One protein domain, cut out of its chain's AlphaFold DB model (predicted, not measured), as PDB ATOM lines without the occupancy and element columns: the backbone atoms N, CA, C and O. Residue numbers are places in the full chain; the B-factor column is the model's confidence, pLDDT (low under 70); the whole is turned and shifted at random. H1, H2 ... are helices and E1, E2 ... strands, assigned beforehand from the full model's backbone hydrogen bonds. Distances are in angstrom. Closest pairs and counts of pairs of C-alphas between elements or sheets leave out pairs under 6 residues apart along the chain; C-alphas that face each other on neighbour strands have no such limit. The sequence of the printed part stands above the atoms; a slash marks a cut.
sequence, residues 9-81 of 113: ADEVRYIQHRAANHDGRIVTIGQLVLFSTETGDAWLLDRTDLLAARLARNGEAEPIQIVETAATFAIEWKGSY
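This is residues 9 to 81 of the 113 residues of an uncharacterized protein of Candidatus Acidoferrum panamensis (UniProt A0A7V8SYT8). What does the model look like? A twisted sheet, chiefly the four-strand meander E1 to E4, has the single helix H1 packed along one face while its other face is bare; the small hairpin E5 and E6 lies near the first residue of H1, and E7 crosses the edge of the sheet at E4. What are the figures? The printed part has 73 residues, with one named helix followed by seven named strands, class mixed; the larger sheet runs E1 E2 E3 E4 E7, with E1 to E4 antiparallel, and E5 and E6 make a second, antiparallel sheet. How large is it? It is compact, with a radius of gyration of the C-alphas of 11.4 A, and spans 32 by 25 by 19 A.

Where is the helix? H1, residues 9 to 20, is on the sheet of E1, residues 25 to 29, E2, residues 32 to 36, E3, residues 42 to 46, E4, residues 51 to 57, and E7, residues 79 to 81. Its height over the sheet is 7.3 A, it lies over E2 and E3, and it runs along the strands, at 2 degrees to E2 on the local plane. The closest C-alphas of H1 and E2 are those of Ala 19 and Ser 36, 5.0 A apart, and every O i to N i+4 pair in H1 is within hydrogen-bond range. How do the strands pair? E1 to E4 form a meander, each strand the antiparallel neighbour of the one before and each such pair a hairpin: N 27 and O 34 are 2.8 A apart, N 35 and O 43 2.9 A, and N 44 and O 53 2.9 A, within hydrogen-bond range. E4 and E7 meet only at a point, where C-alphas 51 and 80 face each other at 4.3 A. What of the second sheet? E5, residues 66 to 68, and E6, residues 73 to 75, are an antiparallel hairpin with N 74 and O 67 at 2.8 A, within hydrogen-bond range; E6 and H1 are apart.

Where does the printed part begin? H1 begins at C-alpha 9, (-16.689, -28.986, -45.990), and is 16.7 A long. How long are the larger strands? E1 is 13.4 A, E2 13.7 A, E3 13.8 A and E4 17.5 A long. Where does E7 end? It ends at C-alpha 81, (-24.011, -48.287, -51.007).

What lies farthest apart? The C-alphas of Thr 39 and Ala 71 do, at 34.3 A. Are there cuts or long links? The printed part has no cut, and no link is long; E4 to E5, with 8 residues between them, is short and the others are tight. Is confidence low anywhere? The mean pLDDT of the printed part is 95.0, and no printed residue is under 70.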
ATOM      1  N   ALA A   9     -17.590 -28.780 -47.119       91.81
ATOM      2  CA  ALA A   9     -16.689 -28.986 -45.990       91.81
ATOM      3  C   ALA A   9     -17.288 -28.546 -44.638       91.81
ATOM      4  O   ALA A   9     -16.987 -29.158 -43.612       91.81
ATOM      5  N   ASP A  10     -18.123 -27.505 -44.615       93.06
ATOM      6  CA  ASP A  10     -18.753 -27.026 -43.381       93.06
ATOM      7  C   ASP A  10     -19.873 -27.981 -42.937       93.06
ATOM      8  O   ASP A  10     -19.957 -28.323 -41.757       93.06
ATOM      9  N   GLU A  11     -20.649 -28.504 -43.888       95.50
ATOM     10  CA  GLU A  11     -21.708 -29.491 -43.636       95.50
ATOM     11  C   GLU A  11     -21.148 -30.843 -43.177       95.50
ATOM     12  O   GLU A  11     -21.697 -31.479 -42.274       95.50
ATOM     13  N   VAL A  12     -19.996 -31.258 -43.715       96.94
ATOM     14  CA  VAL A  12     -19.266 -32.434 -43.217       96.94
ATOM     15  C   VAL A  12     -18.850 -32.245 -41.762       96.94
ATOM     16  O   VAL A  12     -19.121 -33.121 -40.939       96.94
ATOM     17  N   ARG A  13     -18.239 -31.102 -41.414       96.81
ATOM     18  CA  ARG A  13     -17.843 -30.823 -40.022       96.81
ATOM     19  C   ARG A  13     -19.053 -30.772 -39.099       96.81
ATOM     20  O   ARG A  13     -18.987 -31.291 -37.984       96.81
ATOM     21  N   TYR A  14     -20.150 -30.175 -39.559       97.81
ATOM     22  CA  TYR A  14     -21.406 -30.159 -38.823       97.81
ATOM     23  C   TYR A  14     -21.874 -31.588 -38.532       97.81
ATOM     24  O   TYR A  14     -22.043 -31.944 -37.368       97.81
ATOM     25  N   ILE A  15     -21.998 -32.441 -39.547       98.38
ATOM     26  CA  ILE A  15     -22.498 -33.811 -39.387       98.38
ATOM     27  C   ILE A  15     -21.564 -34.693 -38.551       98.38
ATOM     28  O   ILE A  15     -22.046 -35.451 -37.708       98.38
ATOM     29  N   GLN A  16     -20.245 -34.544 -38.681       98.62
ATOM     30  CA  GLN A  16     -19.283 -35.196 -37.787       98.62
ATOM     31  C   GLN A  16     -19.492 -34.785 -36.328       98.62
ATOM     32  O   GLN A  16     -19.507 -35.634 -35.437       98.62
ATOM     33  N   HIS A  17     -19.724 -33.494 -36.072       98.56
ATOM     34  CA  HIS A  17     -20.038 -33.015 -34.731       98.56
ATOM     35  C   HIS A  17     -21.360 -33.599 -34.208       98.56
ATOM     36  O   HIS A  17     -21.454 -33.950 -33.033       98.56
ATOM     37  N   ARG A  18     -22.385 -33.754 -35.053       98.69
ATOM     38  CA  ARG A  18     -23.652 -34.400 -34.657       98.69
ATOM     39  C   ARG A  18     -23.458 -35.870 -34.297       98.69
ATOM     40  O   ARG A  18     -23.982 -36.306 -33.278       98.69
ATOM     41  N   ALA A  19     -22.640 -36.586 -35.063       98.69
ATOM     42  CA  ALA A  19     -22.267 -37.967 -34.777       98.69
ATOM     43  C   ALA A  19     -21.563 -38.104 -33.416       98.69
ATOM     44  O   ALA A  19     -21.950 -38.941 -32.608       98.69
ATOM     45  N   ALA A  20     -20.604 -37.222 -33.113       98.62
ATOM     46  CA  ALA A  20     -19.907 -37.202 -31.822       98.62
ATOM     47  C   ALA A  20     -20.841 -36.963 -30.621       98.62
ATOM     48  O   ALA A  20     -20.565 -37.414 -29.514       98.62
ATOM     49  N   ASN A  21     -21.963 -36.271 -30.838       98.44
ATOM     50  CA  ASN A  21     -22.991 -36.046 -29.824       98.44
ATOM     51  C   ASN A  21     -24.104 -37.109 -29.837       98.44
ATOM     52  O   ASN A  21     -25.106 -36.919 -29.151       98.44
ATOM     53  N   HIS A  22     -23.963 -38.191 -30.615       97.88
ATOM     54  CA  HIS A  22     -24.997 -39.219 -30.792       97.88
ATOM     55  C   HIS A  22     -26.353 -38.641 -31.229       97.88
ATOM     56  O   HIS A  22     -27.417 -39.117 -30.839       97.88
ATOM     57  N   ASP A  23     -26.324 -37.581 -32.036       98.00
ATOM     58  CA  ASP A  23     -27.522 -36.877 -32.474       98.00
ATOM     59  C   ASP A  23     -27.834 -37.220 -33.931       98.00
ATOM     60  O   ASP A  23     -27.069 -36.885 -34.842       98.00
ATOM     61  N   GLY A  24     -28.972 -37.880 -34.154       97.06
ATOM     62  CA  GLY A  24     -29.452 -38.223 -35.487       97.06
ATOM     63  C   GLY A  24     -29.811 -36.983 -36.311       97.06
ATOM     64  O   GLY A  24     -30.681 -36.198 -35.925       97.06
ATOM     65  N   ARG A  25     -29.174 -36.805 -37.473       97.88
ATOM     66  CA  ARG A  25     -29.459 -35.710 -38.418       97.88
ATOM     67  C   ARG A  25     -29.371 -36.181 -39.851       97.88
ATOM     68  O   ARG A  25     -28.608 -37.086 -40.147       97.88
ATOM     69  N   ILE A  26     -30.127 -35.526 -40.725       97.06
ATOM     70  CA  ILE A  26     -30.052 -35.684 -42.177       97.06
ATOM     71  C   ILE A  26     -29.996 -34.276 -42.773       97.06
ATOM     72  O   ILE A  26     -30.796 -33.419 -42.397       97.06
ATOM     73  N   VAL A  27     -29.041 -34.045 -43.667       95.62
ATOM     74  CA  VAL A  27     -28.850 -32.810 -44.430       95.62
ATOM     75  C   VAL A  27     -28.757 -33.185 -45.903       95.62
ATOM     76  O   VAL A  27     -28.002 -34.086 -46.266       95.62
ATOM     77  N   THR A  28     -29.500 -32.482 -46.753       93.38
ATOM     78  CA  THR A  28     -29.527 -32.725 -48.200       93.38
ATOM     79  C   THR A  28     -28.997 -31.503 -48.940       93.38
ATOM     80  O   THR A  28     -29.456 -30.386 -48.701       93.38
ATOM     81  N   ILE A  29     -28.050 -31.715 -49.856       90.38
ATOM     82  CA  ILE A  29     -27.436 -30.674 -50.692       90.38
ATOM     83  C   ILE A  29     -27.459 -31.165 -52.140       90.38
ATOM     84  O   ILE A  29     -26.577 -31.904 -52.584       90.38
ATOM     85  N   GLY A  30     -28.500 -30.795 -52.885       89.31
ATOM     86  CA  GLY A  30     -28.732 -31.351 -54.220       89.31
ATOM     87  C   GLY A  30     -28.849 -32.881 -54.170       89.31
ATOM     88  O   GLY A  30     -29.708 -33.423 -53.473       89.31
ATOM     89  N   GLN A  31     -27.977 -33.588 -54.891       90.62
ATOM     90  CA  GLN A  31     -27.950 -35.059 -54.889       90.62
ATOM     91  C   GLN A  31     -27.287 -35.667 -53.647       90.62
ATOM     92  O   GLN A  31     -27.527 -36.838 -53.343       90.62
ATOM     93  N   LEU A  32     -26.488 -34.880 -52.922       94.56
ATOM     94  CA  LEU A  32     -25.763 -35.354 -51.754       94.56
ATOM     95  C   LEU A  32     -26.670 -35.427 -50.534       94.56
ATOM     96  O   LEU A  32     -27.468 -34.522 -50.280       94.56
ATOM     97  N   VAL A  33     -26.481 -36.476 -49.742       96.50
ATOM     98  CA  VAL A  33     -27.088 -36.608 -48.420       96.50
ATOM     99  C   VAL A  33     -25.995 -36.857 -47.403       96.50
ATOM    100  O   VAL A  33     -25.199 -37.777 -47.550       96.50
ATOM    101  N   LEU A  34     -25.974 -36.048 -46.352       97.81
ATOM    102  CA  LEU A  34     -25.165 -36.289 -45.176       97.81
ATOM    103  C   LEU A  34     -26.088 -36.701 -44.042       97.81
ATOM    104  O   LEU A  34     -27.127 -36.075 -43.831       97.81
ATOM    105  N   PHE A  35     -25.713 -37.719 -43.283       98.31
ATOM    106  CA  PHE A  35     -26.466 -38.069 -42.089       98.31
ATOM    107  C   PHE A  35     -25.569 -38.523 -40.949       98.31
ATOM    108  O   PHE A  35     -24.505 -39.094 -41.173       98.31
ATOM    109  N   SER A  36     -26.028 -38.273 -39.727       98.69
ATOM    110  CA  SER A  36     -25.509 -38.833 -38.482       98.69
ATOM    111  C   SER A  36     -26.592 -39.662 -37.800       98.69
ATOM    112  O   SER A  36     -27.785 -39.506 -38.075       98.69
ATOM    113  N   THR A  37     -26.186 -40.544 -36.898       98.06
ATOM    114  CA  THR A  37     -27.068 -41.502 -36.221       98.06
ATOM    115  C   THR A  37     -26.874 -41.463 -34.711       98.06
ATOM    116  O   THR A  37     -25.853 -40.987 -34.215       98.06
ATOM    117  N   GLU A  38     -27.838 -42.005 -33.968       96.56
ATOM    118  CA  GLU A  38     -27.757 -42.117 -32.504       96.56
ATOM    119  C   GLU A  38     -26.675 -43.114 -32.044       96.56
ATOM    120  O   GLU A  38     -26.192 -43.044 -30.916       96.56
ATOM    121  N   THR A  39     -26.212 -44.008 -32.927       95.44
ATOM    122  CA  THR A  39     -25.045 -44.868 -32.661       95.44
ATOM    123  C   THR A  39     -23.716 -44.126 -32.815       95.44
ATOM    124  O   THR A  39     -22.672 -44.669 -32.469       95.44
ATOM    125  N   GLY A  40     -23.742 -42.876 -33.290       97.88
ATOM    126  CA  GLY A  40     -22.561 -42.044 -33.501       97.88
ATOM    127  C   GLY A  40     -21.880 -42.255 -34.854       97.88
ATOM    128  O   GLY A  40     -20.794 -41.732 -35.088       97.88
ATOM    129  N   ASP A  41     -22.495 -42.995 -35.772       98.50
ATOM    130  CA  ASP A  41     -21.986 -43.087 -37.138       98.50
ATOM    131  C   ASP A  41     -22.463 -41.904 -37.974       98.50
ATOM    132  O   ASP A  41     -23.579 -41.408 -37.777       98.50
ATOM    133  N   ALA A  42     -21.649 -41.503 -38.949       98.56
ATOM    134  CA  ALA A  42     -22.046 -40.546 -39.969       98.56
ATOM    135  C   ALA A  42     -21.515 -40.897 -41.352       98.56
ATOM    136  O   ALA A  42     -20.450 -41.498 -41.497       98.56
ATOM    137  N   TRP A  43     -22.253 -40.469 -42.369       98.44
ATOM    138  CA  TRP A  43     -22.000 -40.786 -43.767       98.44
ATOM    139  C   TRP A  43     -22.317 -39.596 -44.669       98.44
ATOM    140  O   TRP A  43     -23.224 -38.815 -44.386       98.44
ATOM    141  N   LEU A  44     -21.579 -39.507 -45.771       98.00
ATOM    142  CA  LEU A  44     -21.892 -38.719 -46.956       98.00
ATOM    143  C   LEU A  44     -22.239 -39.700 -48.075       98.00
ATOM    144  O   LEU A  44     -21.494 -40.652 -48.307       98.00
ATOM    145  N   LEU A  45     -23.358 -39.464 -48.746       97.81
ATOM    146  CA  LEU A  45     -23.872 -40.268 -49.845       97.81
ATOM    147  C   LEU A  45     -24.045 -39.408 -51.092       97.81
ATOM    148  O   LEU A  45     -24.498 -38.268 -50.993       97.81
ATOM    149  N   ASP A  46     -23.773 -39.991 -52.254       95.81
ATOM    150  CA  ASP A  46     -24.295 -39.521 -53.534       95.81
ATOM    151  C   ASP A  46     -25.453 -40.424 -53.959       95.81
ATOM    152  O   ASP A  46     -25.259 -41.619 -54.192       95.81
ATOM    153  N   ARG A  47     -26.663 -39.866 -54.047       93.25
ATOM    154  CA  ARG A  47     -27.863 -40.638 -54.400       93.25
ATOM    155  C   ARG A  47     -27.950 -40.992 -55.882       93.25
ATOM    156  O   ARG A  47     -28.649 -41.944 -56.217       93.25
ATOM    157  N   THR A  48     -27.276 -40.245 -56.752       93.12
ATOM    158  CA  THR A  48     -27.307 -40.474 -58.201       93.12
ATOM    159  C   THR A  48     -26.392 -41.637 -58.559       93.12
ATOM    160  O   THR A  48     -26.816 -42.584 -59.219       93.12
ATOM    161  N   ASP A  49     -25.157 -41.592 -58.057       95.31
ATOM    162  CA  ASP A  49     -24.126 -42.587 -58.375       95.31
ATOM    163  C   ASP A  49     -24.057 -43.737 -57.354       95.31
ATOM    164  O   ASP A  49     -23.287 -44.684 -57.523       95.31
ATOM    165  N   LEU A  50     -24.874 -43.677 -56.296       96.00
ATOM    166  CA  LEU A  50     -24.917 -44.644 -55.191       96.00
ATOM    167  C   LEU A  50     -23.557 -44.814 -54.496       96.00
ATOM    168  O   LEU A  50     -23.158 -45.918 -54.107       96.00
ATOM    169  N   LEU A  51     -22.841 -43.703 -54.332       97.50
ATOM    170  CA  LEU A  51     -21.524 -43.646 -53.700       97.50
ATOM    171  C   LEU A  51     -21.639 -43.266 -52.228       97.50
ATOM    172  O   LEU A  51     -22.564 -42.566 -51.821       97.50
ATOM    173  N   ALA A  52     -20.703 -43.749 -51.418       97.56
ATOM    174  CA  ALA A  52     -20.687 -43.504 -49.986       97.56
ATOM    175  C   ALA A  52     -19.271 -43.260 -49.464       97.56
ATOM    176  O   ALA A  52     -18.298 -43.906 -49.867       97.56
ATOM    177  N   ALA A  53     -19.174 -42.341 -48.511       97.38
ATOM    178  CA  ALA A  53     -17.993 -42.108 -47.700       97.38
ATOM    179  C   ALA A  53     -18.416 -42.022 -46.232       97.38
ATOM    180  O   ALA A  53     -19.327 -41.269 -45.878       97.38
ATOM    181  N   ARG A  54     -17.769 -42.805 -45.364       97.44
ATOM    182  CA  ARG A  54     -18.012 -42.717 -43.923       97.44
ATOM    183  C   ARG A  54     -17.318 -41.468 -43.382       97.44
ATOM    184  O   ARG A  54     -16.152 -41.233 -43.671       97.44
ATOM    185  N   LEU A  55     -18.058 -40.672 -42.619       98.25
ATOM    186  CA  LEU A  55     -17.594 -39.423 -42.013       98.25
ATOM    187  C   LEU A  55     -17.301 -39.570 -40.523       98.25
ATOM    188  O   LEU A  55     -16.493 -38.814 -39.993       98.25
ATOM    189  N   ALA A  56     -17.968 -40.500 -39.843       98.56
ATOM    190  CA  ALA A  56     -17.691 -40.838 -38.455       98.56
ATOM    191  C   ALA A  56     -18.088 -42.286 -38.163       98.56
ATOM    192  O   ALA A  56     -18.976 -42.838 -38.822       98.56
ATOM    193  N   ARG A  57     -17.450 -42.873 -37.155       97.62
ATOM    194  CA  ARG A  57     -17.781 -44.191 -36.619       97.62
ATOM    195  C   ARG A  57     -17.819 -44.118 -35.101       97.62
ATOM    196  O   ARG A  57     -16.830 -43.722 -34.493       97.62
ATOM    197  N   ASN A  58     -18.924 -44.542 -34.490       97.38
ATOM    198  CA  ASN A  58     -19.095 -44.549 -33.027       97.38
ATOM    199  C   ASN A  58     -18.718 -43.212 -32.344       97.38
ATOM    200  O   ASN A  58     -18.102 -43.199 -31.281       97.38
ATOM    201  N   GLY A  59     -19.038 -42.083 -32.977       98.06
ATOM    202  CA  GLY A  59     -18.764 -40.734 -32.486       98.06
ATOM    203  C   GLY A  59     -17.373 -40.191 -32.834       98.06
ATOM    204  O   GLY A  59     -17.126 -39.000 -32.650       98.06
ATOM    205  N   GLU A  60     -16.477 -41.013 -33.383       98.50
ATOM    206  CA  GLU A  60     -15.147 -40.587 -33.820       98.50
ATOM    207  C   GLU A  60     -15.168 -40.161 -35.291       98.50
ATOM    208  O   GLU A  60     -15.573 -40.924 -36.168       98.50
ATOM    209  N   ALA A  61     -14.730 -38.931 -35.569       98.06
ATOM    210  CA  ALA A  61     -14.661 -38.403 -36.927       98.06
ATOM    211  C   ALA A  61     -13.603 -39.141 -37.763       98.06
ATOM    212  O   ALA A  61     -12.459 -39.310 -37.340       98.06
ATOM    213  N   GLU A  62     -13.970 -39.512 -38.986       96.94
ATOM    214  CA  GLU A  62     -13.069 -40.077 -39.987       96.94
ATOM    215  C   GLU A  62     -12.709 -39.015 -41.040       96.94
ATOM    216  O   GLU A  62     -13.563 -38.217 -41.439       96.94
ATOM    217  N   PRO A  63     -11.447 -38.954 -41.498       93.44
ATOM    218  CA  PRO A  63     -11.031 -37.973 -42.492       93.44
ATOM    219  C   PRO A  63     -11.649 -38.269 -43.864       93.44
ATOM    220  O   PRO A  63     -11.691 -39.415 -44.308       93.44
ATOM    221  N   ILE A  64     -12.036 -37.211 -44.577       92.81
ATOM    222  CA  ILE A  64     -12.490 -37.272 -45.969       92.81
ATOM    223  C   ILE A  64     -11.738 -36.238 -46.806       92.81
ATOM    224  O   ILE A  64     -11.505 -35.113 -46.357       92.81
ATOM    225  N   GLN A  65     -11.347 -36.622 -48.021       92.31
ATOM    226  CA  GLN A  65     -10.717 -35.710 -48.970       92.31
ATOM    227  C   GLN A  65     -11.797 -35.051 -49.822       92.31
ATOM    228  O   GLN A  65     -12.497 -35.713 -50.591       92.31
ATOM    229  N   ILE A  66     -11.929 -33.735 -49.658       90.69
ATOM    230  CA  ILE A  66     -12.831 -32.893 -50.437       90.69
ATOM    231  C   ILE A  66     -12.004 -31.759 -51.023       90.69
ATOM    232  O   ILE A  66     -11.370 -30.996 -50.293       90.69
ATOM    233  N   VAL A  67     -12.022 -31.650 -52.346       89.19
ATOM    234  CA  VAL A  67     -11.414 -30.535 -53.073       89.19
ATOM    235  C   VAL A  67     -12.541 -29.629 -53.534       89.19
ATOM    236  O   VAL A  67     -13.305 -30.001 -54.417       89.19
ATOM    237  N   GLU A  68     -12.661 -28.452 -52.929       86.75
ATOM    238  CA  GLU A  68     -13.740 -27.499 -53.197       86.75
ATOM    239  C   GLU A  68     -13.179 -26.195 -53.780       86.75
ATOM    240  O   GLU A  68     -12.156 -25.670 -53.337       86.75
ATOM    241  N   THR A  69     -13.854 -25.678 -54.802       83.56
ATOM    242  CA  THR A  69     -13.607 -24.376 -55.427       83.56
ATOM    243  C   THR A  69     -14.842 -23.490 -55.255       83.56
ATOM    244  O   THR A  69     -15.853 -23.912 -54.704       83.56
ATOM    245  N   ALA A  70     -14.800 -22.253 -55.755       78.19
ATOM    246  CA  ALA A  70     -15.965 -21.368 -55.707       78.19
ATOM    247  C   ALA A  70     -17.176 -21.880 -56.517       78.19
ATOM    248  O   ALA A  70     -18.285 -21.409 -56.285       78.19
ATOM    249  N   ALA A  71     -16.972 -22.798 -57.471       77.81
ATOM    250  CA  ALA A  71     -18.014 -23.255 -58.394       77.81
ATOM    251  C   ALA A  71     -18.312 -24.760 -58.310       77.81
ATOM    252  O   ALA A  71     -19.387 -25.188 -58.721       77.81
ATOM    253  N   THR A  72     -17.368 -25.572 -57.829       82.06
ATOM    254  CA  THR A  72     -17.459 -27.039 -57.866       82.06
ATOM    255  C   THR A  72     -16.763 -27.676 -56.672       82.06
ATOM    256  O   THR A  72     -15.876 -27.072 -56.072       82.06
ATOM    257  N   PHE A  73     -17.088 -28.935 -56.392       86.25
ATOM    258  CA  PHE A  73     -16.327 -29.782 -55.479       86.25
ATOM    259  C   PHE A  73     -16.068 -31.163 -56.092       86.25
ATOM    260  O   PHE A  73     -16.773 -31.596 -57.003       86.25
ATOM    261  N   ALA A  74     -15.061 -31.853 -55.569       90.69
ATOM    262  CA  ALA A  74     -14.771 -33.256 -55.824       90.69
ATOM    263  C   ALA A  74     -14.590 -33.980 -54.486       90.69
ATOM    264  O   ALA A  74     -13.939 -33.457 -53.579       90.69
ATOM    265  N   ILE A  75     -15.169 -35.174 -54.376       93.75
ATOM    266  CA  ILE A  75     -15.114 -36.022 -53.182       93.75
ATOM    267  C   ILE A  75     -14.379 -37.305 -53.554       93.75
ATOM    268  O   ILE A  75     -14.690 -37.935 -54.565       93.75
ATOM    269  N   GLU A  76     -13.420 -37.710 -52.727       93.88
ATOM    270  CA  GLU A  76     -12.816 -39.033 -52.844       93.88
ATOM    271  C   GLU A  76     -13.719 -40.082 -52.177       93.88
ATOM    272  O   GLU A  76     -13.673 -40.301 -50.963       93.88
ATOM    273  N   TRP A  77     -14.573 -40.716 -52.980       95.88
ATOM    274  CA  TRP A  77     -15.473 -41.774 -52.528       95.88
ATOM    275  C   TRP A  77     -14.706 -43.042 -52.144       95.88
ATOM    276  O   TRP A  77     -13.762 -43.435 -52.825       95.88
ATOM    277  N   LYS A  78     -15.123 -43.693 -51.052       94.62
ATOM    278  CA  LYS A  78     -14.464 -44.902 -50.518       94.62
ATOM    279  C   LYS A  78     -15.196 -46.196 -50.857       94.62
ATOM    280  O   LYS A  78     -14.646 -47.287 -50.714       94.62
ATOM    281  N   GLY A  79     -16.429 -46.087 -51.333       96.75
ATOM    282  CA  GLY A  79     -17.224 -47.237 -51.706       96.75
ATOM    283  C   GLY A  79     -18.576 -46.860 -52.278       96.75
ATOM    284  O   GLY A  79     -18.888 -45.692 -52.509       96.75
ATOM    285  N   SER A  80     -19.384 -47.890 -52.482       97.62
ATOM    286  CA  SER A  80     -20.771 -47.772 -52.928       97.62
ATOM    287  C   SER A  80     -21.718 -48.221 -51.825       97.62
ATOM    288  O   SER A  80     -21.319 -48.949 -50.907       97.62
ATOM    289  N   TYR A  81     -22.978 -47.812 -51.915       97.69
ATOM    290  CA  TYR A  81     -24.011 -48.287 -51.007       97.69
ATOM    291  C   TYR A  81     -25.256 -48.780 -51.736       97.69
ATOM    292  O   TYR A  81     -25.498 -48.483 -52.906       97.69
TER     293      TYR A  81